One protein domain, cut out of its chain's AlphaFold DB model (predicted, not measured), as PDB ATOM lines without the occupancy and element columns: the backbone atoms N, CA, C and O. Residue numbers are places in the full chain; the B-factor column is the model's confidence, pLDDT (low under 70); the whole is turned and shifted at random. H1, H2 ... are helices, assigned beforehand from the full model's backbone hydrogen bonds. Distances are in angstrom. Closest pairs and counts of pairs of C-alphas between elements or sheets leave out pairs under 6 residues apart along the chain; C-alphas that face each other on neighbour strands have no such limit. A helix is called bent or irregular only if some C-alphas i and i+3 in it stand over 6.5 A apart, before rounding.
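What this domain is: This is residues 149 to 294 of the 294 residues of an uncharacterized protein of Eremothecium cymbalariae (strain CBS 270.75 / DBVPG 7215 / KCTC 17166 / NRRL Y-17582) (UniProt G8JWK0). Four helices, H2, H4, H5 and H8, cross one another steeply to make the core, with H5 between H4 and H8, and H2 crossing over one side of these three. H1 packs on H4 at one end of the long axis; at the other end the chain runs out through residues 235 to 244 to the little helix H6, and the long helix H7 slants back toward the beginning of H8 without touching any helix. The printed part has 146 residues, with eight named helices in the order H1 to H8, no named strand, and the class all helix. It is only just compact, close to loose, with a radius of gyration of the C-alphas of 17.4 A. The outline is elongated, 54 by 32 by 26 A.

How they stand to each other: H1, residues 150 to 154, touches H4, residues 191 to 204; their closest C-alphas, those of Cys 153 and Gln 200, are 5.3 A apart. H2, residues 160 to 174, is the hub, touching four helices. It forms a helical hairpin with H3, residues 181 to 186, at a steep tilt of 43 degrees; H2 touches H3 with residues 173 to 174 alone, and the closest C-alphas, of Arg 174 and Gly 185, are 4.4 A apart. H2 and H4 touch at a steep tilt of 51 degrees, opposite ways, closest at the C-alphas of Val 166 and Leu 192, 6.5 A; H4 does so with residues 191 to 196 alone. H2 and H5, residues 220 to 234, only just touch, with 3 pairs of C-alphas within 8 A, the closest being Ile 162 and Pro 220 at 6.9 A. H4 and H5 touch at a steep tilt of 49 degrees, opposite ways, closest at the C-alphas of Thr 199 and Val 223, 5.7 A. H5 touches H8, residues 277 to 289, at 35.4 degrees, only just steep, opposite ways; the closest C-alphas, of Pro 232 and Glu 279, are 4.8 A apart. H2 and H8 touch at a steep tilt of 52 degrees, closest at the C-alphas of Phe 172 and Val 286, 6.4 A. H7, residues 253 to 270, is about perpendicular to H8 at 79 degrees and close but not clearly touching it, closest at the C-alphas of Thr 267 and Met 278, 7.2 A. H6, residues 245 to 248, is close but not clearly touching H7, with the C-alphas of Val 247 and Pro 253 6.0 A apart. Every O i to N i+4 pair is within hydrogen-bond range in H2, H4, H7 and H8. The count is 8 of 11 in H5, 0 of 1 in H1 and 0 of 2 in H3, where O i to N i+3 gives 2 of 2 and 2 of 3; H6 is too short for an i+4 pair.

Where its parts are: H1 begins at C-alpha 150, (208.696, 192.921, 206.175). H2 is 21.2 A long, H4 19.7 A, H5 20.8 A, H7 25.8 A and H8 18.6 A. H3 is irregular, C-alphas 182 and 185 being 7.3 A apart; H5 is only just irregular, with C-alphas 229 and 232 6.7 A apart. H7 begins at C-alpha 253, (162.371, 175.814, 199.354), and H8 ends at C-alpha 289, (188.611, 168.719, 195.696).

The domain as a whole: The C-alphas farthest apart, of Lys 213 and Gly 250, are 55.7 A apart. The printed part has no cut and ends at residue 294, the chain's last. The link from H4 to H5, residues 205 to 219, is long. Residues 268 to 274, of which 268 to 270 belong to H7, stand free. The mean pLDDT of the printed part is 79.0; residues 149 to 154, 182 to 186, 206 to 215, 270 to 273 and 293 to 294 are under 70.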
ATOM      1  N   SER A 149     211.005 190.451 209.679       60.38
ATOM      2  CA  SER A 149     211.054 191.749 209.011       60.38
ATOM      3  C   SER A 149     210.162 191.724 207.762       60.38
ATOM      4  O   SER A 149     210.148 190.723 207.041       60.38
ATOM      5  N   PRO A 150     209.464 192.824 207.422       62.31
ATOM      6  CA  PRO A 150     208.696 192.921 206.175       62.31
ATOM      7  C   PRO A 150     209.548 192.648 204.925       62.31
ATOM      8  O   PRO A 150     209.030 192.198 203.904       62.31
ATOM      9  N   GLN A 151     210.864 192.869 205.002       60.03
ATOM     10  CA  GLN A 151     211.788 192.583 203.903       60.03
ATOM     11  C   GLN A 151     211.938 191.084 203.621       60.03
ATOM     12  O   GLN A 151     212.163 190.706 202.472       60.03
ATOM     13  N   ASP A 152     211.769 190.226 204.627       62.75
ATOM     14  CA  ASP A 152     211.903 188.779 204.458       62.75
ATOM     15  C   ASP A 152     210.687 188.176 203.748       62.75
ATOM     16  O   ASP A 152     210.837 187.257 202.942       62.75
ATOM     17  N   CYS A 153     209.500 188.769 203.917       64.50
ATOM     18  CA  CYS A 153     208.311 188.383 203.155       64.50
ATOM     19  C   CYS A 153     208.457 188.670 201.650       64.50
ATOM     20  O   CYS A 153     207.988 187.885 200.826       64.50
ATOM     21  N   HIS A 154     209.142 189.757 201.276       67.19
ATOM     22  CA  HIS A 154     209.366 190.120 199.870       67.19
ATOM     23  C   HIS A 154     210.428 189.265 199.168       67.19
ATOM     24  O   HIS A 154     210.448 189.206 197.940       67.19
ATOM     25  N   ARG A 155     211.297 188.586 199.925       74.12
ATOM     26  CA  ARG A 155     212.317 187.677 199.377       74.12
ATOM     27  C   ARG A 155     211.740 186.334 198.929       74.12
ATOM     28  O   ARG A 155     212.420 185.587 198.231       74.12
ATOM     29  N   ILE A 156     210.507 186.024 199.320       79.19
ATOM     30  CA  ILE A 156     209.864 184.748 199.016       79.19
ATOM     31  C   ILE A 156     209.252 184.810 197.621       79.19
ATOM     32  O   ILE A 156     208.292 185.541 197.354       79.19
ATOM     33  N   THR A 157     209.810 184.003 196.726       81.44
ATOM     34  CA  THR A 157     209.356 183.896 195.343       81.44
ATOM     35  C   THR A 157     208.150 182.972 195.263       81.44
ATOM     36  O   THR A 157     208.222 181.805 195.653       81.44
ATOM     37  N   ILE A 158     207.041 183.482 194.726       83.81
ATOM     38  CA  ILE A 158     205.848 182.681 194.449       83.81
ATOM     39  C   ILE A 158     205.843 182.304 192.972       83.81
ATOM     40  O   ILE A 158     205.836 183.174 192.101       83.81
ATOM     41  N   HIS A 159     205.817 181.003 192.693       87.31
ATOM     42  CA  HIS A 159     205.710 180.505 191.329       87.31
ATOM     43  C   HIS A 159     204.307 180.756 190.746       87.31
ATOM     44  O   HIS A 159     203.303 180.780 191.464       87.31
ATOM     45  N   SER A 160     204.214 180.916 189.426       87.75
ATOM     46  CA  SER A 160     202.944 181.165 188.728       87.75
ATOM     47  C   SER A 160     201.925 180.034 188.916       87.75
ATOM     48  O   SER A 160     200.727 180.312 188.988       87.75
ATOM     49  N   SER A 161     202.382 178.786 189.082       88.69
ATOM     50  CA  SER A 161     201.516 177.631 189.381       88.69
ATOM     51  C   SER A 161     200.775 177.786 190.710       88.69
ATOM     52  O   SER A 161     199.579 177.523 190.774       88.69
ATOM     53  N   ILE A 162     201.433 178.313 191.747       88.94
ATOM     54  CA  ILE A 162     200.805 178.584 193.046       88.94
ATOM     55  C   ILE A 162     199.762 179.693 192.923       88.94
ATOM     56  O   ILE A 162     198.659 179.576 193.454       88.94
ATOM     57  N   ARG A 163     200.067 180.757 192.168       90.31
ATOM     58  CA  ARG A 163     199.085 181.813 191.882       90.31
ATOM     59  C   ARG A 163     197.851 181.240 191.181       90.31
ATOM     60  O   ARG A 163     196.733 181.630 191.512       90.31
ATOM     61  N   ARG A 164     198.047 180.314 190.236       90.69
ATOM     62  CA  ARG A 164     196.945 179.633 189.551       90.69
ATOM     63  C   ARG A 164     196.153 178.737 190.500       90.69
ATOM     64  O   ARG A 164     194.934 178.827 190.505       90.69
ATOM     65  N   TYR A 165     196.833 177.987 191.361       91.00
ATOM     66  CA  TYR A 165     196.197 177.156 192.379       91.00
ATOM     67  C   TYR A 165     195.290 177.969 193.316       91.00
ATOM     68  O   TYR A 165     194.140 177.599 193.536       91.00
ATOM     69  N   VAL A 166     195.754 179.129 193.801       91.25
ATOM     70  CA  VAL A 166     194.925 180.030 194.625       91.25
ATOM     71  C   VAL A 166     193.706 180.537 193.847       91.25
ATOM     72  O   VAL A 166     192.610 180.601 194.400       91.25
ATOM     73  N   LEU A 167     193.873 180.888 192.568       90.88
ATOM     74  CA  LEU A 167     192.758 181.305 191.713       90.88
ATOM     75  C   LEU A 167     191.726 180.190 191.531       90.88
ATOM     76  O   LEU A 167     190.530 180.466 191.606       90.88
ATOM     77  N   ASP A 168     192.174 178.954 191.330       90.62
ATOM     78  CA  ASP A 168     191.278 177.812 191.193       90.62
ATOM     79  C   ASP A 168     190.496 177.603 192.504       90.62
ATOM     80  O   ASP A 168     189.267 177.548 192.467       90.62
ATOM     81  N   ILE A 169     191.155 177.646 193.674       90.19
ATOM     82  CA  ILE A 169     190.476 177.601 194.988       90.19
ATOM     83  C   ILE A 169     189.412 178.700 195.103       90.19
ATOM     84  O   ILE A 169     188.280 178.418 195.501       90.19
ATOM     85  N   VAL A 170     189.741 179.942 194.730       89.88
ATOM     86  CA  VAL A 170     188.780 181.058 194.742       89.88
ATOM     87  C   VAL A 170     187.565 180.730 193.875       89.88
ATOM     88  O   VAL A 170     186.439 180.923 194.327       89.88
ATOM     89  N   VAL A 171     187.758 180.215 192.658       88.62
ATOM     90  CA  VAL A 171     186.650 179.847 191.763       88.62
ATOM     91  C   VAL A 171     185.784 178.748 192.379       88.62
ATOM     92  O   VAL A 171     184.565 178.896 192.414       88.62
ATOM     93  N   PHE A 172     186.381 177.689 192.929       88.69
ATOM     94  CA  PHE A 172     185.619 176.610 193.564       88.69
ATOM     95  C   PHE A 172     184.834 177.081 194.796       88.69
ATOM     96  O   PHE A 172     183.701 176.644 194.992       88.69
ATOM     97  N   LEU A 173     185.380 178.011 195.588       87.75
ATOM     98  CA  LEU A 173     184.649 178.615 196.707       87.75
ATOM     99  C   LEU A 173     183.468 179.465 196.231       87.75
ATOM    100  O   LEU A 173     182.392 179.391 196.819       87.75
ATOM    101  N   ARG A 174     183.632 180.230 195.141       85.06
ATOM    102  CA  ARG A 174     182.536 181.020 194.547       85.06
ATOM    103  C   ARG A 174     181.409 180.151 193.994       85.06
ATOM    104  O   ARG A 174     180.256 180.558 194.050       85.06
ATOM    105  N   MET A 175     181.755 178.980 193.464       83.56
ATOM    106  CA  MET A 175     180.811 178.017 192.891       83.56
ATOM    107  C   MET A 175     180.231 177.051 193.932       83.56
ATOM    108  O   MET A 175     179.411 176.197 193.592       83.56
ATOM    109  N   HIS A 176     180.654 177.143 195.194       85.19
ATOM    110  CA  HIS A 176     180.199 176.225 196.223       85.19
ATOM    111  C   HIS A 176     178.705 176.425 196.513       85.19
ATOM    112  O   HIS A 176     178.258 177.533 196.796       85.19
ATOM    113  N   ARG A 177     177.929 175.334 196.518       76.31
ATOM    114  CA  ARG A 177     176.459 175.369 196.636       76.31
ATOM    115  C   ARG A 177     175.949 176.087 197.889       76.31
ATOM    116  O   ARG A 177     174.944 176.771 197.820       76.31
ATOM    117  N   LEU A 178     176.634 175.934 199.024       77.81
ATOM    118  CA  LEU A 178     176.238 176.577 200.288       77.81
ATOM    119  C   LEU A 178     176.661 178.051 200.389       77.81
ATOM    120  O   LEU A 178     176.293 178.723 201.354       77.81
ATOM    121  N   ALA A 179     177.470 178.539 199.448       78.62
ATOM    122  CA  ALA A 179     177.915 179.919 199.437       78.62
ATOM    123  C   ALA A 179     176.827 180.808 198.826       78.62
ATOM    124  O   ALA A 179     176.173 180.447 197.847       78.62
ATOM    125  N   ASN A 180     176.630 181.992 199.400       74.31
ATOM    126  CA  ASN A 180     175.652 182.939 198.899       74.31
ATOM    127  C   ASN A 180     176.126 183.515 197.555       74.31
ATOM    128  O   ASN A 180     177.019 184.368 197.494       74.31
ATOM    129  N   GLN A 181     175.510 183.055 196.467       71.75
ATOM    130  CA  GLN A 181     175.908 183.425 195.109       71.75
ATOM    131  C   GLN A 181     175.651 184.906 194.802       71.75
ATOM    132  O   GLN A 181     176.406 185.507 194.037       71.75
ATOM    133  N   SER A 182     174.673 185.535 195.469       66.00
ATOM    134  CA  SER A 182     174.379 186.969 195.300       66.00
ATOM    135  C   SER A 182     175.545 187.882 195.709       66.00
ATOM    136  O   SER A 182     175.670 188.996 195.208       66.00
ATOM    137  N   LEU A 183     176.447 187.390 196.566       64.69
ATOM    138  CA  LEU A 183     177.634 188.104 197.046       64.69
ATOM    139  C   LEU A 183     178.931 187.433 196.575       64.69
ATOM    140  O   LEU A 183     179.964 187.507 197.242       64.69
ATOM    141  N   SER A 184     178.887 186.769 195.411       58.09
ATOM    142  CA  SER A 184     180.032 186.049 194.831       58.09
ATOM    143  C   SER A 184     180.640 185.014 195.789       58.09
ATOM    144  O   SER A 184     181.861 184.872 195.849       58.09
ATOM    145  N   GLY A 185     179.818 184.350 196.608       60.91
ATOM    146  CA  GLY A 185     180.258 183.329 197.564       60.91
ATOM    147  C   GLY A 185     181.241 183.816 198.639       60.91
ATOM    148  O   GLY A 185     181.872 183.000 199.308       60.91
ATOM    149  N   GLY A 186     181.406 185.135 198.798       63.97
ATOM    150  CA  GLY A 186     182.294 185.748 199.788       63.97
ATOM    151  C   GLY A 186     183.791 185.760 199.438       63.97
ATOM    152  O   GLY A 186     184.599 186.274 200.207       63.97
ATOM    153  N   ALA A 187     184.205 185.274 198.263       76.44
ATOM    154  CA  ALA A 187     185.604 185.361 197.831       76.44
ATOM    155  C   ALA A 187     185.824 186.598 196.945       76.44
ATOM    156  O   ALA A 187     185.540 186.583 195.744       76.44
ATOM    157  N   SER A 188     186.331 187.687 197.525       80.00
ATOM    158  CA  SER A 188     186.569 188.950 196.809       80.00
ATOM    159  C   SER A 188     187.660 188.831 195.730       80.00
ATOM    160  O   SER A 188     188.456 187.896 195.714       80.00
ATOM    161  N   THR A 189     187.746 189.797 194.812       80.94
ATOM    162  CA  THR A 189     188.861 189.868 193.842       80.94
ATOM    163  C   THR A 189     190.214 190.127 194.508       80.94
ATOM    164  O   THR A 189     191.241 189.746 193.957       80.94
ATOM    165  N   LYS A 190     190.217 190.714 195.712       85.44
ATOM    166  CA  LYS A 190     191.423 190.981 196.515       85.44
ATOM    167  C   LYS A 190     191.938 189.751 197.254       85.44
ATOM    168  O   LYS A 190     193.077 189.747 197.709       85.44
ATOM    169  N   SER A 191     191.125 188.699 197.336       88.06
ATOM    170  CA  SER A 191     191.452 187.492 198.087       88.06
ATOM    171  C   SER A 191     192.685 186.774 197.548       88.06
ATOM    172  O   SER A 191     193.422 186.194 198.333       88.06
ATOM    173  N   LEU A 192     192.975 186.882 196.246       90.50
ATOM    174  CA  LEU A 192     194.227 186.374 195.686       90.50
ATOM    175  C   LEU A 192     195.440 187.039 196.348       90.50
ATOM    176  O   LEU A 192     196.275 186.351 196.924       90.50
ATOM    177  N   ASP A 193     195.527 188.369 196.295       90.44
ATOM    178  CA  ASP A 193     196.681 189.102 196.824       90.44
ATOM    179  C   ASP A 193     196.796 188.950 198.346       90.44
ATOM    180  O   ASP A 193     197.899 188.807 198.874       90.44
ATOM    181  N   ASP A 194     195.659 188.924 199.048       90.19
ATOM    182  CA  ASP A 194     195.615 188.727 200.496       90.19
ATOM    183  C   ASP A 194     196.118 187.324 200.906       90.19
ATOM    184  O   ASP A 194     196.831 187.202 201.902       90.19
ATOM    185  N   ILE A 195     195.801 186.272 200.139       91.00
ATOM    186  CA  ILE A 195     196.291 184.904 200.393       91.00
ATOM    187  C   ILE A 195     197.768 184.774 200.036       91.00
ATOM    188  O   ILE A 195     198.514 184.118 200.763       91.00
ATOM    189  N   LEU A 196     198.216 185.404 198.949       90.75
ATOM    190  CA  LEU A 196     199.628 185.398 198.565       90.75
ATOM    191  C   LEU A 196     200.493 186.071 199.641       90.75
ATOM    192  O   LEU A 196     201.519 185.509 200.024       90.75
ATOM    193  N   GLN A 197     200.040 187.202 200.193       89.62
ATOM    194  CA  GLN A 197     200.695 187.873 201.325       89.62
ATOM    195  C   GLN A 197     200.743 186.973 202.567       89.62
ATOM    196  O   GLN A 197     201.778 186.884 203.227       89.62
ATOM    197  N   LEU A 198     199.650 186.260 202.865       88.81
ATOM    198  CA  LEU A 198     199.590 185.359 204.018       88.81
ATOM    199  C   LEU A 198     200.514 184.154 203.832       88.81
ATOM    200  O   LEU A 198     201.195 183.738 204.762       88.81
ATOM    201  N   THR A 199     200.577 183.628 202.609       89.06
ATOM    202  CA  THR A 199     201.456 182.515 202.241       89.06
ATOM    203  C   THR A 199     202.922 182.922 202.380       89.06
ATOM    204  O   THR A 199     203.706 182.176 202.959       89.06
ATOM    205  N   GLN A 200     203.298 184.119 201.915       87.81
ATOM    206  CA  GLN A 200     204.650 184.656 202.110       87.81
ATOM    207  C   GLN A 200     204.991 184.779 203.593       87.81
ATOM    208  O   GLN A 200     206.064 184.360 204.014       87.81
ATOM    209  N   TRP A 201     204.069 185.292 204.404       86.69
ATOM    210  CA  TRP A 201     204.289 185.387 205.842       86.69
ATOM    211  C   TRP A 201     204.420 184.006 206.515       86.69
ATOM    212  O   TRP A 201     205.340 183.785 207.301       86.69
ATOM    213  N   LEU A 202     203.571 183.035 206.166       85.94
ATOM    214  CA  LEU A 202     203.639 181.669 206.705       85.94
ATOM    215  C   LEU A 202     204.942 180.945 206.335       85.94
ATOM    216  O   LEU A 202     205.481 180.177 207.134       85.94
ATOM    217  N   VAL A 203     205.451 181.187 205.127       84.75
ATOM    218  CA  VAL A 203     206.746 180.663 204.678       84.75
ATOM    219  C   VAL A 203     207.894 181.345 205.431       84.75
ATOM    220  O   VAL A 203     208.806 180.652 205.882       84.75
ATOM    221  N   ALA A 204     207.827 182.668 205.626       80.00
ATOM    222  CA  ALA A 204     208.842 183.434 206.352       80.00
ATOM    223  C   ALA A 204     208.954 183.012 207.825       80.00
ATOM    224  O   ALA A 204     210.053 182.874 208.353       80.00
ATOM    225  N   THR A 205     207.815 182.755 208.471       75.00
ATOM    226  CA  THR A 205     207.746 182.352 209.885       75.00
ATOM    227  C   THR A 205     208.033 180.873 210.130       75.00
ATOM    228  O   THR A 205     208.144 180.454 211.279       75.00
ATOM    229  N   GLY A 206     208.107 180.047 209.080       68.94
ATOM    230  CA  GLY A 206     208.242 178.594 209.215       68.94
ATOM    231  C   GLY A 206     207.024 177.903 209.848       68.94
ATOM    232  O   GLY A 206     207.056 176.695 210.072       68.94
ATOM    233  N   SER A 207     205.927 178.631 210.096       59.50
ATOM    234  CA  SER A 207     204.729 178.127 210.789       59.50
ATOM    235  C   SER A 207     203.983 177.034 210.006       59.50
ATOM    236  O   SER A 207     203.178 176.303 210.579       59.50
ATOM    237  N   GLY A 208     204.269 176.893 208.707       52.25
ATOM    238  CA  GLY A 208     203.646 175.903 207.824       52.25
ATOM    239  C   GLY A 208     204.477 174.651 207.527       52.25
ATOM    240  O   GLY A 208     204.063 173.842 206.699       52.25
ATOM    241  N   SER A 209     205.663 174.460 208.127       46.03
ATOM    242  CA  SER A 209     206.401 173.208 207.916       46.03
ATOM    243  C   SER A 209     207.393 172.862 209.021       46.03
ATOM    244  O   SER A 209     208.233 173.672 209.389       46.03
ATOM    245  N   ALA A 210     207.367 171.602 209.463       46.78
ATOM    246  CA  ALA A 210     208.206 171.021 210.519       46.78
ATOM    247  C   ALA A 210     209.725 170.972 210.218       46.78
ATOM    248  O   ALA A 210     210.480 170.297 210.913       46.78
ATOM    249  N   SER A 211     210.193 171.651 209.171       45.59
ATOM    250  CA  SER A 211     211.594 171.653 208.755       45.59
ATOM    251  C   SER A 211     212.268 172.938 209.225       45.59
ATOM    252  O   SER A 211     211.887 174.023 208.801       45.59
ATOM    253  N   SER A 212     213.332 172.812 210.019       47.44
ATOM    254  CA  SER A 212     214.072 173.908 210.672       47.44
ATOM    255  C   SER A 212     214.841 174.862 209.735       47.44
ATOM    256  O   SER A 212     215.749 175.558 210.187       47.44
ATOM    257  N   LYS A 213     214.557 174.866 208.426       57.34
ATOM    258  CA  LYS A 213     215.257 175.694 207.436       57.34
ATOM    259  C   LYS A 213     214.310 176.750 206.859       57.34
ATOM    260  O   LYS A 213     213.220 176.373 206.422       57.34
ATOM    261  N   PRO A 214     214.727 178.030 206.793       62.09
ATOM    262  CA  PRO A 214     213.945 179.077 206.151       62.09
ATOM    263  C   PRO A 214     213.780 178.738 204.669       62.09
ATOM    264  O   PRO A 214     214.756 178.475 203.963       62.09
ATOM    265  N   ARG A 215     212.531 178.682 204.206       69.38
ATOM    266  CA  ARG A 215     212.210 178.380 202.808       69.38
ATOM    267  C   ARG A 215     212.053 179.676 202.029       69.38
ATOM    268  O   ARG A 215     211.473 180.635 202.518       69.38
ATOM    269  N   THR A 216     212.535 179.677 200.794       78.25
ATOM    270  CA  THR A 216     212.394 180.816 199.870       78.25
ATOM    271  C   THR A 216     211.228 180.627 198.892       78.25
ATOM    272  O   THR A 216     210.878 181.548 198.159       78.25
ATOM    273  N   PHE A 217     210.605 179.444 198.883       80.19
ATOM    274  CA  PHE A 217     209.520 179.076 197.974       80.19
ATOM    275  C   PHE A 217     208.261 178.642 198.733       80.19
ATOM    276  O   PHE A 217     208.332 178.114 199.845       80.19
ATOM    277  N   ALA A 218     207.103 178.875 198.112       81.06
ATOM    278  CA  ALA A 218     205.797 178.513 198.651       81.06
ATOM    279  C   ALA A 218     205.379 177.097 198.225       81.06
ATOM    280  O   ALA A 218     205.400 176.776 197.038       81.06
ATOM    281  N   ASN A 219     204.941 176.288 199.192       85.12
ATOM    282  CA  ASN A 219     204.355 174.967 198.951       85.12
ATOM    283  C   ASN A 219     202.822 175.037 198.928       85.12
ATOM    284  O   ASN A 219     202.253 175.857 199.657       85.12
ATOM    285  N   PRO A 220     202.145 174.127 198.202       86.62
ATOM    286  CA  PRO A 220     200.688 174.014 198.237       86.62
ATOM    287  C   PRO A 220     200.114 173.816 199.647       86.62
ATOM    288  O   PRO A 220     199.096 174.418 199.965       86.62
ATOM    289  N   ASP A 221     200.792 173.068 200.522       86.94
ATOM    290  CA  ASP A 221     200.329 172.835 201.902       86.94
ATOM    291  C   ASP A 221     200.203 174.143 202.698       86.94
ATOM    292  O   ASP A 221     199.237 174.366 203.430       86.94
ATOM    293  N   VAL A 222     201.158 175.058 202.504       87.75
ATOM    294  CA  VAL A 222     201.151 176.372 203.163       87.75
ATOM    295  C   VAL A 222     200.027 177.245 202.611       87.75
ATOM    296  O   VAL A 222     199.395 177.993 203.356       87.75
ATOM    297  N   VAL A 223     199.734 177.118 201.315       89.06
ATOM    298  CA  VAL A 223     198.600 177.797 200.678       89.06
ATOM    299  C   VAL A 223     197.282 177.286 201.253       89.06
ATOM    300  O   VAL A 223     196.419 178.091 201.592       89.06
ATOM    301  N   GLN A 224     197.130 175.972 201.433       89.94
ATOM    302  CA  GLN A 224     195.935 175.390 202.050       89.94
ATOM    303  C   GLN A 224     195.727 175.920 203.472       89.94
ATOM    304  O   GLN A 224     194.615 176.317 203.826       89.94
ATOM    305  N   GLN A 225     196.798 176.010 204.267       88.38
ATOM    306  CA  GLN A 225     196.744 176.612 205.599       88.38
ATOM    307  C   GLN A 225     196.341 178.094 205.546       88.38
ATOM    308  O   GLN A 225     195.460 178.510 206.298       88.38
ATOM    309  N   ALA A 226     196.913 178.879 204.625       89.19
ATOM    310  CA  ALA A 226     196.537 180.279 204.420       89.19
ATOM    311  C   ALA A 226     195.045 180.425 204.060       89.19
ATOM    312  O   ALA A 226     194.343 181.282 204.600       89.19
ATOM    313  N   CYS A 227     194.538 179.556 203.184       89.81
ATOM    314  CA  CYS A 227     193.133 179.528 202.792       89.81
ATOM    315  C   CYS A 227     192.207 179.212 203.975       89.81
ATOM    316  O   CYS A 227     191.175 179.867 204.123       89.81
ATOM    317  N   LEU A 228     192.591 178.267 204.840       88.81
ATOM    318  CA  LEU A 228     191.838 177.933 206.054       88.81
ATOM    319  C   LEU A 228     191.772 179.085 207.059       88.81
ATOM    320  O   LEU A 228     190.835 179.136 207.847       88.81
ATOM    321  N   TRP A 229     192.739 180.001 207.052       89.31
ATOM    322  CA  TRP A 229     192.732 181.163 207.943       89.31
ATOM    323  C   TRP A 229     191.938 182.331 207.358       89.31
ATOM    324  O   TRP A 229     191.172 182.978 208.070       89.31
ATOM    325  N   TYR A 230     192.098 182.594 206.061       90.19
ATOM    326  CA  TYR A 230     191.501 183.754 205.404       90.19
ATOM    327  C   TYR A 230     190.012 183.555 205.087       90.19
ATOM    328  O   TYR A 230     189.173 184.361 205.490       90.19
ATOM    329  N   PHE A 231     189.656 182.489 204.365       88.81
ATOM    330  CA  PHE A 231     188.318 182.374 203.778       88.81
ATOM    331  C   PHE A 231     187.162 182.280 204.776       88.81
ATOM    332  O   PHE A 231     186.136 182.893 204.482       88.81
ATOM    333  N   PRO A 232     187.275 181.618 205.946       86.88
ATOM    334  CA  PRO A 232     186.128 181.488 206.843       86.88
ATOM    335  C   PRO A 232     185.508 182.820 207.284       86.88
ATOM    336  O   PRO A 232     184.309 182.882 207.531       86.88
ATOM    337  N   MET A 233     186.296 183.899 207.353       84.75
ATOM    338  CA  MET A 233     185.790 185.238 207.681       84.75
ATOM    339  C   MET A 233     185.061 185.908 206.505       84.75
ATOM    340  O   MET A 233     184.107 186.664 206.711       84.75
ATOM    341  N   HIS A 234     185.549 185.692 205.284       84.56
ATOM    342  CA  HIS A 234     185.066 186.388 204.088       84.56
ATOM    343  C   HIS A 234     183.906 185.661 203.417       84.56
ATOM    344  O   HIS A 234     183.104 186.294 202.734       84.56
ATOM    345  N   MET A 235     183.775 184.355 203.649       81.38
ATOM    346  CA  MET A 235     182.664 183.563 203.143       81.38
ATOM    347  C   MET A 235     181.338 183.967 203.781       81.38
ATOM    348  O   MET A 235     181.222 184.159 204.991       81.38
ATOM    349  N   GLU A 236     180.307 184.050 202.947       79.00
ATOM    350  CA  GLU A 236     178.935 184.219 203.402       79.00
ATOM    351  C   GLU A 236     178.109 183.036 202.928       79.00
ATOM    352  O   GLU A 236     177.982 182.789 201.730       79.00
ATOM    353  N   LEU A 237     177.573 182.285 203.886       80.25
ATOM    354  CA  LEU A 237     176.722 181.138 203.613       80.25
ATOM    355  C   LEU A 237     175.266 181.566 203.435       80.25
ATOM    356  O   LEU A 237     174.837 182.615 203.932       80.25
ATOM    357  N   ILE A 238     174.506 180.731 202.730       79.44
ATOM    358  CA  ILE A 238     173.068 180.918 202.535       79.44
ATOM    359  C   ILE A 238     172.360 180.842 203.894       79.44
ATOM    360  O   ILE A 238     172.546 179.900 204.665       79.44
ATOM    361  N   LYS A 239     171.563 181.872 204.193       74.56
ATOM    362  CA  LYS A 239     170.776 181.990 205.433       74.56
ATOM    363  C   LYS A 239     169.298 181.756 205.183       74.56
ATOM    364  O   LYS A 239     168.670 181.019 205.935       74.56
ATOM    365  N   ASP A 240     168.803 182.361 204.109       76.75
ATOM    366  CA  ASP A 240     167.423 182.246 203.671       76.75
ATOM    367  C   ASP A 240     167.355 181.291 202.479       76.75
ATOM    368  O   ASP A 240     168.128 181.469 201.532       76.75
ATOM    369  N   PRO A 241     166.418 180.328 202.470       78.00
ATOM    370  CA  PRO A 241     166.222 179.413 201.347       78.00
ATOM    371  C   PRO A 241     166.018 180.131 200.007       78.00
ATOM    372  O   PRO A 241     166.447 179.640 198.972       78.00
ATOM    373  N   GLN A 242     165.416 181.324 200.029       79.12
ATOM    374  CA  GLN A 242     165.162 182.145 198.837       79.12
ATOM    375  C   GLN A 242     166.439 182.687 198.178       79.12
ATOM    376  O   GLN A 242     166.421 183.047 197.004       79.12
ATOM    377  N   ASN A 243     167.550 182.741 198.919       75.12
ATOM    378  CA  ASN A 243     168.844 183.165 198.385       75.12
ATOM    379  C   ASN A 243     169.589 182.014 197.682       75.12
ATOM    380  O   ASN A 243     170.676 182.232 197.144       75.12
ATOM    381  N   ASP A 244     169.036 180.797 197.691       77.56
ATOM    382  CA  ASP A 244     169.579 179.652 196.966       77.56
ATOM    383  C   ASP A 244     169.113 179.666 195.504       77.56
ATOM    384  O   ASP A 244     167.922 179.748 195.196       77.56
ATOM    385  N   THR A 245     170.058 179.553 194.572       76.06
ATOM    386  CA  THR A 245     169.750 179.572 193.137       76.06
ATOM    387  C   THR A 245     168.921 178.380 192.682       76.06
ATOM    388  O   THR A 245     168.205 178.486 191.693       76.06
ATOM    389  N   SER A 246     168.972 177.248 193.384       77.62
ATOM    390  CA  SER A 246     168.212 176.042 193.028       77.62
ATOM    391  C   SER A 246     166.705 176.267 193.164       77.62
ATOM    392  O   SER A 246     165.937 175.673 192.408       77.62
ATOM    393  N   VAL A 247     166.278 177.156 194.071       81.38
ATOM    394  CA  VAL A 247     164.867 177.557 194.211       81.38
ATOM    395  C   VAL A 247     164.384 178.273 192.949       81.38
ATOM    396  O   VAL A 247     163.295 177.982 192.459       81.38
ATOM    397  N   MET A 248     165.227 179.115 192.341       75.94
ATOM    398  CA  MET A 248     164.914 179.784 191.068       75.94
ATOM    399  C   MET A 248     164.749 178.797 189.902       75.94
ATOM    400  O   MET A 248     164.054 179.098 188.936       75.94
ATOM    401  N   TYR A 249     165.353 177.611 190.000       81.25
ATOM    402  CA  TYR A 249     165.233 176.530 189.016       81.25
ATOM    403  C   TYR A 249     164.197 175.461 189.407       81.25
ATOM    404  O   TYR A 249     164.190 174.375 188.831       81.25
ATOM    405  N   GLY A 250     163.307 175.761 190.361       80.88
ATOM    406  CA  GLY A 250     162.164 174.910 190.704       80.88
ATOM    407  C   GLY A 250     162.408 173.894 191.821       80.88
ATOM    408  O   GLY A 250     161.577 173.012 192.020       80.88
ATOM    409  N   SER A 251     163.516 173.996 192.565       83.62
ATOM    410  CA  SER A 251     163.685 173.206 193.795       83.62
ATOM    411  C   SER A 251     162.730 173.696 194.881       83.62
ATOM    412  O   SER A 251     162.559 174.902 195.062       83.62
ATOM    413  N   GLU A 252     162.144 172.778 195.651       86.19
ATOM    414  CA  GLU A 252     161.262 173.172 196.748       86.19
ATOM    415  C   GLU A 252     162.064 173.860 197.872       86.19
ATOM    416  O   GLU A 252     163.044 173.292 198.370       86.19
ATOM    417  N   PRO A 253     161.646 175.057 198.330       84.81
ATOM    418  CA  PRO A 253     162.371 175.814 199.354       84.81
ATOM    419  C   PRO A 253     162.434 175.075 200.697       84.81
ATOM    420  O   PRO A 253     163.375 175.269 201.465       84.81
ATOM    421  N   ARG A 254     161.477 174.175 200.948       87.50
ATOM    422  CA  ARG A 254     161.416 173.342 202.151       87.50
ATOM    423  C   ARG A 254     162.649 172.450 202.314       87.50
ATOM    424  O   ARG A 254     163.195 172.375 203.408       87.50
ATOM    425  N   PHE A 255     163.136 171.818 201.245       83.88
ATOM    426  CA  PHE A 255     164.324 170.957 201.336       83.88
ATOM    427  C   PHE A 255     165.601 171.753 201.614       83.88
ATOM    428  O   PHE A 255     166.510 171.271 202.290       83.88
ATOM    429  N   VAL A 256     165.678 172.983 201.102       80.50
ATOM    430  CA  VAL A 256     166.799 173.890 201.382       80.50
ATOM    431  C   VAL A 256     166.762 174.331 202.845       80.50
ATOM    432  O   VAL A 256     167.798 174.353 203.507       80.50
ATOM    433  N   GLU A 257     165.575 174.615 203.377       84.69
ATOM    434  CA  GLU A 257     165.384 174.919 204.795       84.69
ATOM    435  C   GLU A 257     165.769 173.737 205.697       84.69
ATOM    436  O   GLU A 257     166.561 173.913 206.624       84.69
ATOM    437  N   GLU A 258     165.302 172.523 205.386       85.44
ATOM    438  CA  GLU A 258     165.657 171.297 206.115       85.44
ATOM    439  C   GLU A 258     167.177 171.053 206.112       85.44
ATOM    440  O   GLU A 258     167.753 170.709 207.146       85.44
ATOM    441  N   LEU A 259     167.856 171.314 204.988       83.06
ATOM    442  CA  LEU A 259     169.315 171.240 204.899       83.06
ATOM    443  C   LEU A 259     170.001 172.283 205.794       83.06
ATOM    444  O   LEU A 259     170.932 171.943 206.528       83.06
ATOM    445  N   ILE A 260     169.556 173.544 205.759       81.75
ATOM    446  CA  ILE A 260     170.116 174.621 206.592       81.75
ATOM    447  C   ILE A 260     169.938 174.288 208.078       81.75
ATOM    448  O   ILE A 260     170.877 174.453 208.861       81.75
ATOM    449  N   VAL A 261     168.766 173.789 208.473       83.19
ATOM    450  CA  VAL A 261     168.476 173.379 209.854       83.19
ATOM    451  C   VAL A 261     169.327 172.174 210.263       83.19
ATOM    452  O   VAL A 261     169.960 172.214 211.321       83.19
ATOM    453  N   GLY A 262     169.426 171.145 209.419       81.38
ATOM    454  CA  GLY A 262     170.250 169.962 209.689       81.38
ATOM    455  C   GLY A 262     171.733 170.302 209.856       81.38
ATOM    456  O   GLY A 262     172.398 169.786 210.756       81.38
ATOM    457  N   LEU A 263     172.246 171.241 209.057       79.06
ATOM    458  CA  LEU A 263     173.614 171.743 209.185       79.06
ATOM    459  C   LEU A 263     173.844 172.502 210.501       79.06
ATOM    460  O   LEU A 263     174.892 172.330 211.124       79.06
ATOM    461  N   ARG A 264     172.868 173.301 210.956       76.69
ATOM    462  CA  ARG A 264     172.919 173.965 212.275       76.69
ATOM    463  C   ARG A 264     172.905 172.952 213.415       76.69
ATOM    464  O   ARG A 264     173.616 173.105 214.406       76.69
ATOM    465  N   GLU A 265     172.119 171.888 213.287       80.00
ATOM    466  CA  GLU A 265     172.103 170.846 214.306       80.00
ATOM    467  C   GLU A 265     173.425 170.066 214.343       80.00
ATOM    468  O   GLU A 265     173.935 169.764 215.426       80.00
ATOM    469  N   PHE A 266     174.012 169.784 213.178       79.31
ATOM    470  CA  PHE A 266     175.321 169.149 213.087       79.31
ATOM    471  C   PHE A 266     176.409 169.991 213.763       79.31
ATOM    472  O   PHE A 266     177.184 169.454 214.555       79.31
ATOM    473  N   THR A 267     176.437 171.310 213.533       73.25
ATOM    474  CA  THR A 267     177.414 172.197 214.191       73.25
ATOM    475  C   THR A 267     177.236 172.231 215.695       73.25
ATOM    476  O   THR A 267     178.226 172.169 216.425       73.25
ATOM    477  N   ARG A 268     175.982 172.244 216.160       71.31
ATOM    478  CA  ARG A 268     175.658 172.177 217.585       71.31
ATOM    479  C   ARG A 268     176.205 170.899 218.221       71.31
ATOM    480  O   ARG A 268     176.815 170.957 219.282       71.31
ATOM    481  N   ARG A 269     176.021 169.747 217.565       75.06
ATOM    482  CA  ARG A 269     176.535 168.451 218.049       75.06
ATOM    483  C   ARG A 269     178.058 168.360 217.975       75.06
ATOM    484  O   ARG A 269     178.661 167.703 218.816       75.06
ATOM    485  N   ALA A 270     178.673 169.016 216.992       68.50
ATOM    486  CA  ALA A 270     180.122 169.037 216.833       68.50
ATOM    487  C   ALA A 270     180.836 169.832 217.943       68.50
ATOM    488  O   ALA A 270     182.028 169.610 218.151       68.50
ATOM    489  N   GLY A 271     180.138 170.724 218.664       57.38
ATOM    490  CA  GLY A 271     180.602 171.318 219.929       57.38
ATOM    491  C   GLY A 271     181.930 172.079 219.853       57.38
ATOM    492  O   GLY A 271     182.572 172.333 220.868       57.38
ATOM    493  N   THR A 272     182.391 172.423 218.656       60.72
ATOM    494  CA  THR A 272     183.644 173.141 218.456       60.72
ATOM    495  C   THR A 272     183.438 174.604 218.822       60.72
ATOM    496  O   THR A 272     182.662 175.278 218.155       60.72
ATOM    497  N   GLY A 273     184.160 175.113 219.829       62.50
ATOM    498  CA  GLY A 273     184.135 176.517 220.288       62.50
ATOM    499  C   GLY A 273     184.618 177.563 219.268       62.50
ATOM    500  O   GLY A 273     185.054 178.645 219.645       62.50
ATOM    501  N   ASN A 274     184.577 177.244 217.975       71.00
ATOM    502  CA  ASN A 274     184.892 178.138 216.876       71.00
ATOM    503  C   ASN A 274     183.570 178.638 216.243       71.00
ATOM    504  O   ASN A 274     182.766 177.825 215.787       71.00
ATOM    505  N   PRO A 275     183.331 179.957 216.170       72.69
ATOM    506  CA  PRO A 275     182.113 180.514 215.578       72.69
ATOM    507  C   PRO A 275     182.027 180.373 214.045       72.69
ATOM    508  O   PRO A 275     180.954 180.566 213.485       72.69
ATOM    509  N   LEU A 276     183.128 180.030 213.361       77.44
ATOM    510  CA  LEU A 276     183.236 179.924 211.893       77.44
ATOM    511  C   LEU A 276     183.372 178.472 211.403       77.44
ATOM    512  O   LEU A 276     184.021 178.185 210.389       77.44
ATOM    513  N   VAL A 277     182.837 177.510 212.160       80.75
ATOM    514  CA  VAL A 277     183.020 176.075 211.876       80.75
ATOM    515  C   VAL A 277     182.416 175.682 210.537       80.75
ATOM    516  O   VAL A 277     183.042 174.926 209.799       80.75
ATOM    517  N   MET A 278     181.245 176.213 210.190       79.69
ATOM    518  CA  MET A 278     180.591 175.882 208.922       79.69
ATOM    519  C   MET A 278     181.395 176.344 207.722       79.69
ATOM    520  O   MET A 278     181.635 175.577 206.793       79.69
ATOM    521  N   GLU A 279     181.833 177.593 207.760       83.69
ATOM    522  CA  GLU A 279     182.634 178.203 206.716       83.69
ATOM    523  C   GLU A 279     183.961 177.446 206.586       83.69
ATOM    524  O   GLU A 279     184.382 177.109 205.482       83.69
ATOM    525  N   THR A 280     184.565 177.055 207.711       84.56
ATOM    526  CA  THR A 280     185.784 176.234 207.724       84.56
ATOM    527  C   THR A 280     185.566 174.848 207.104       84.56
ATOM    528  O   THR A 280     186.429 174.368 206.368       84.56
ATOM    529  N   LEU A 281     184.431 174.193 207.374       85.31
ATOM    530  CA  LEU A 281     184.092 172.895 206.777       85.31
ATOM    531  C   LEU A 281     183.921 173.000 205.259       85.31
ATOM    532  O   LEU A 281     184.438 172.153 204.532       85.31
ATOM    533  N   VAL A 282     183.261 174.058 204.786       85.69
ATOM    534  CA  VAL A 282     183.109 174.336 203.352       85.69
ATOM    535  C   VAL A 282     184.467 174.561 202.690       85.69
ATOM    536  O   VAL A 282     184.749 173.972 201.647       85.69
ATOM    537  N   VAL A 283     185.341 175.360 203.310       86.88
ATOM    538  CA  VAL A 283     186.695 175.584 202.782       86.88
ATOM    539  C   VAL A 283     187.458 174.265 202.693       86.88
ATOM    540  O   VAL A 283     188.071 173.995 201.666       86.88
ATOM    541  N   LYS A 284     187.386 173.407 203.716       87.31
ATOM    542  CA  LYS A 284     188.034 172.086 203.686       87.31
ATOM    543  C   LYS A 284     187.506 171.183 202.578       87.31
ATOM    544  O   LYS A 284     188.309 170.539 201.908       87.31
ATOM    545  N   ASP A 285     186.191 171.135 202.383       87.25
ATOM    546  CA  ASP A 285     185.592 170.356 201.294       87.25
ATOM    547  C   ASP A 285     186.123 170.816 199.929       87.25
ATOM    548  O   ASP A 285     186.504 169.990 199.100       87.25
ATOM    549  N   VAL A 286     186.248 172.131 199.727       86.69
ATOM    550  CA  VAL A 286     186.846 172.678 198.506       86.69
ATOM    551  C   VAL A 286     188.328 172.322 198.397       86.69
ATOM    552  O   VAL A 286     188.748 171.820 197.357       86.69
ATOM    553  N   LEU A 287     189.124 172.512 199.451       87.12
ATOM    554  CA  LEU A 287     190.559 172.204 199.421       87.12
ATOM    555  C   LEU A 287     190.843 170.722 199.131       87.12
ATOM    556  O   LEU A 287     191.816 170.422 198.448       87.12
ATOM    557  N   ASN A 288     189.974 169.807 199.572       86.75
ATOM    558  CA  ASN A 288     190.086 168.379 199.261       86.75
ATOM    559  C   ASN A 288     189.769 168.049 197.791       86.75
ATOM    560  O   ASN A 288     190.203 167.015 197.288       86.75
ATOM    561  N   LYS A 289     188.996 168.899 197.105       84.56
ATOM    562  CA  LYS A 289     188.611 168.719 195.696       84.56
ATOM    563  C   LYS A 289     189.589 169.380 194.728       84.56
ATOM    564  O   LYS A 289     189.736 168.906 193.604       84.56
ATOM    565  N   VAL A 290     190.246 170.466 195.138       81.56
ATOM    566  CA  VAL A 290     191.205 171.183 194.287       81.56
ATOM    567  C   VAL A 290     192.591 170.555 194.413       81.56
ATOM    568  O   VAL A 290     193.317 170.784 195.380       81.56
ATOM    569  N   VAL A 291     192.978 169.793 193.391       77.69
ATOM    570  CA  VAL A 291     194.321 169.209 193.288       77.69
ATOM    571  C   VAL A 291     195.330 170.308 192.918       77.69
ATOM    572  O   VAL A 291     195.083 171.055 191.968       77.69
ATOM    573  N   PRO A 292     196.456 170.444 193.642       71.00
ATOM    574  CA  PRO A 292     197.485 171.414 193.292       71.00
ATOM    575  C   PRO A 292     198.112 171.095 191.935       71.00
ATOM    576  O   PRO A 292     198.411 169.941 191.632       71.00
ATOM    577  N   ALA A 293     198.321 172.134 191.126       59.56
ATOM    578  CA  ALA A 293     199.066 172.021 189.880       59.56
ATOM    579  C   ALA A 293     200.538 171.725 190.212       59.56
ATOM    580  O   ALA A 293     201.229 172.593 190.756       59.56
ATOM    581  N   LEU A 294     200.961 170.486 189.941       52.00
ATOM    582  CA  LEU A 294     202.347 170.020 190.038       52.00
ATOM    583  C   LEU A 294     203.216 170.678 188.960       52.00
ATOM    584  O   LEU A 294     202.757 170.742 187.797       52.00
TER     585      LEU A 294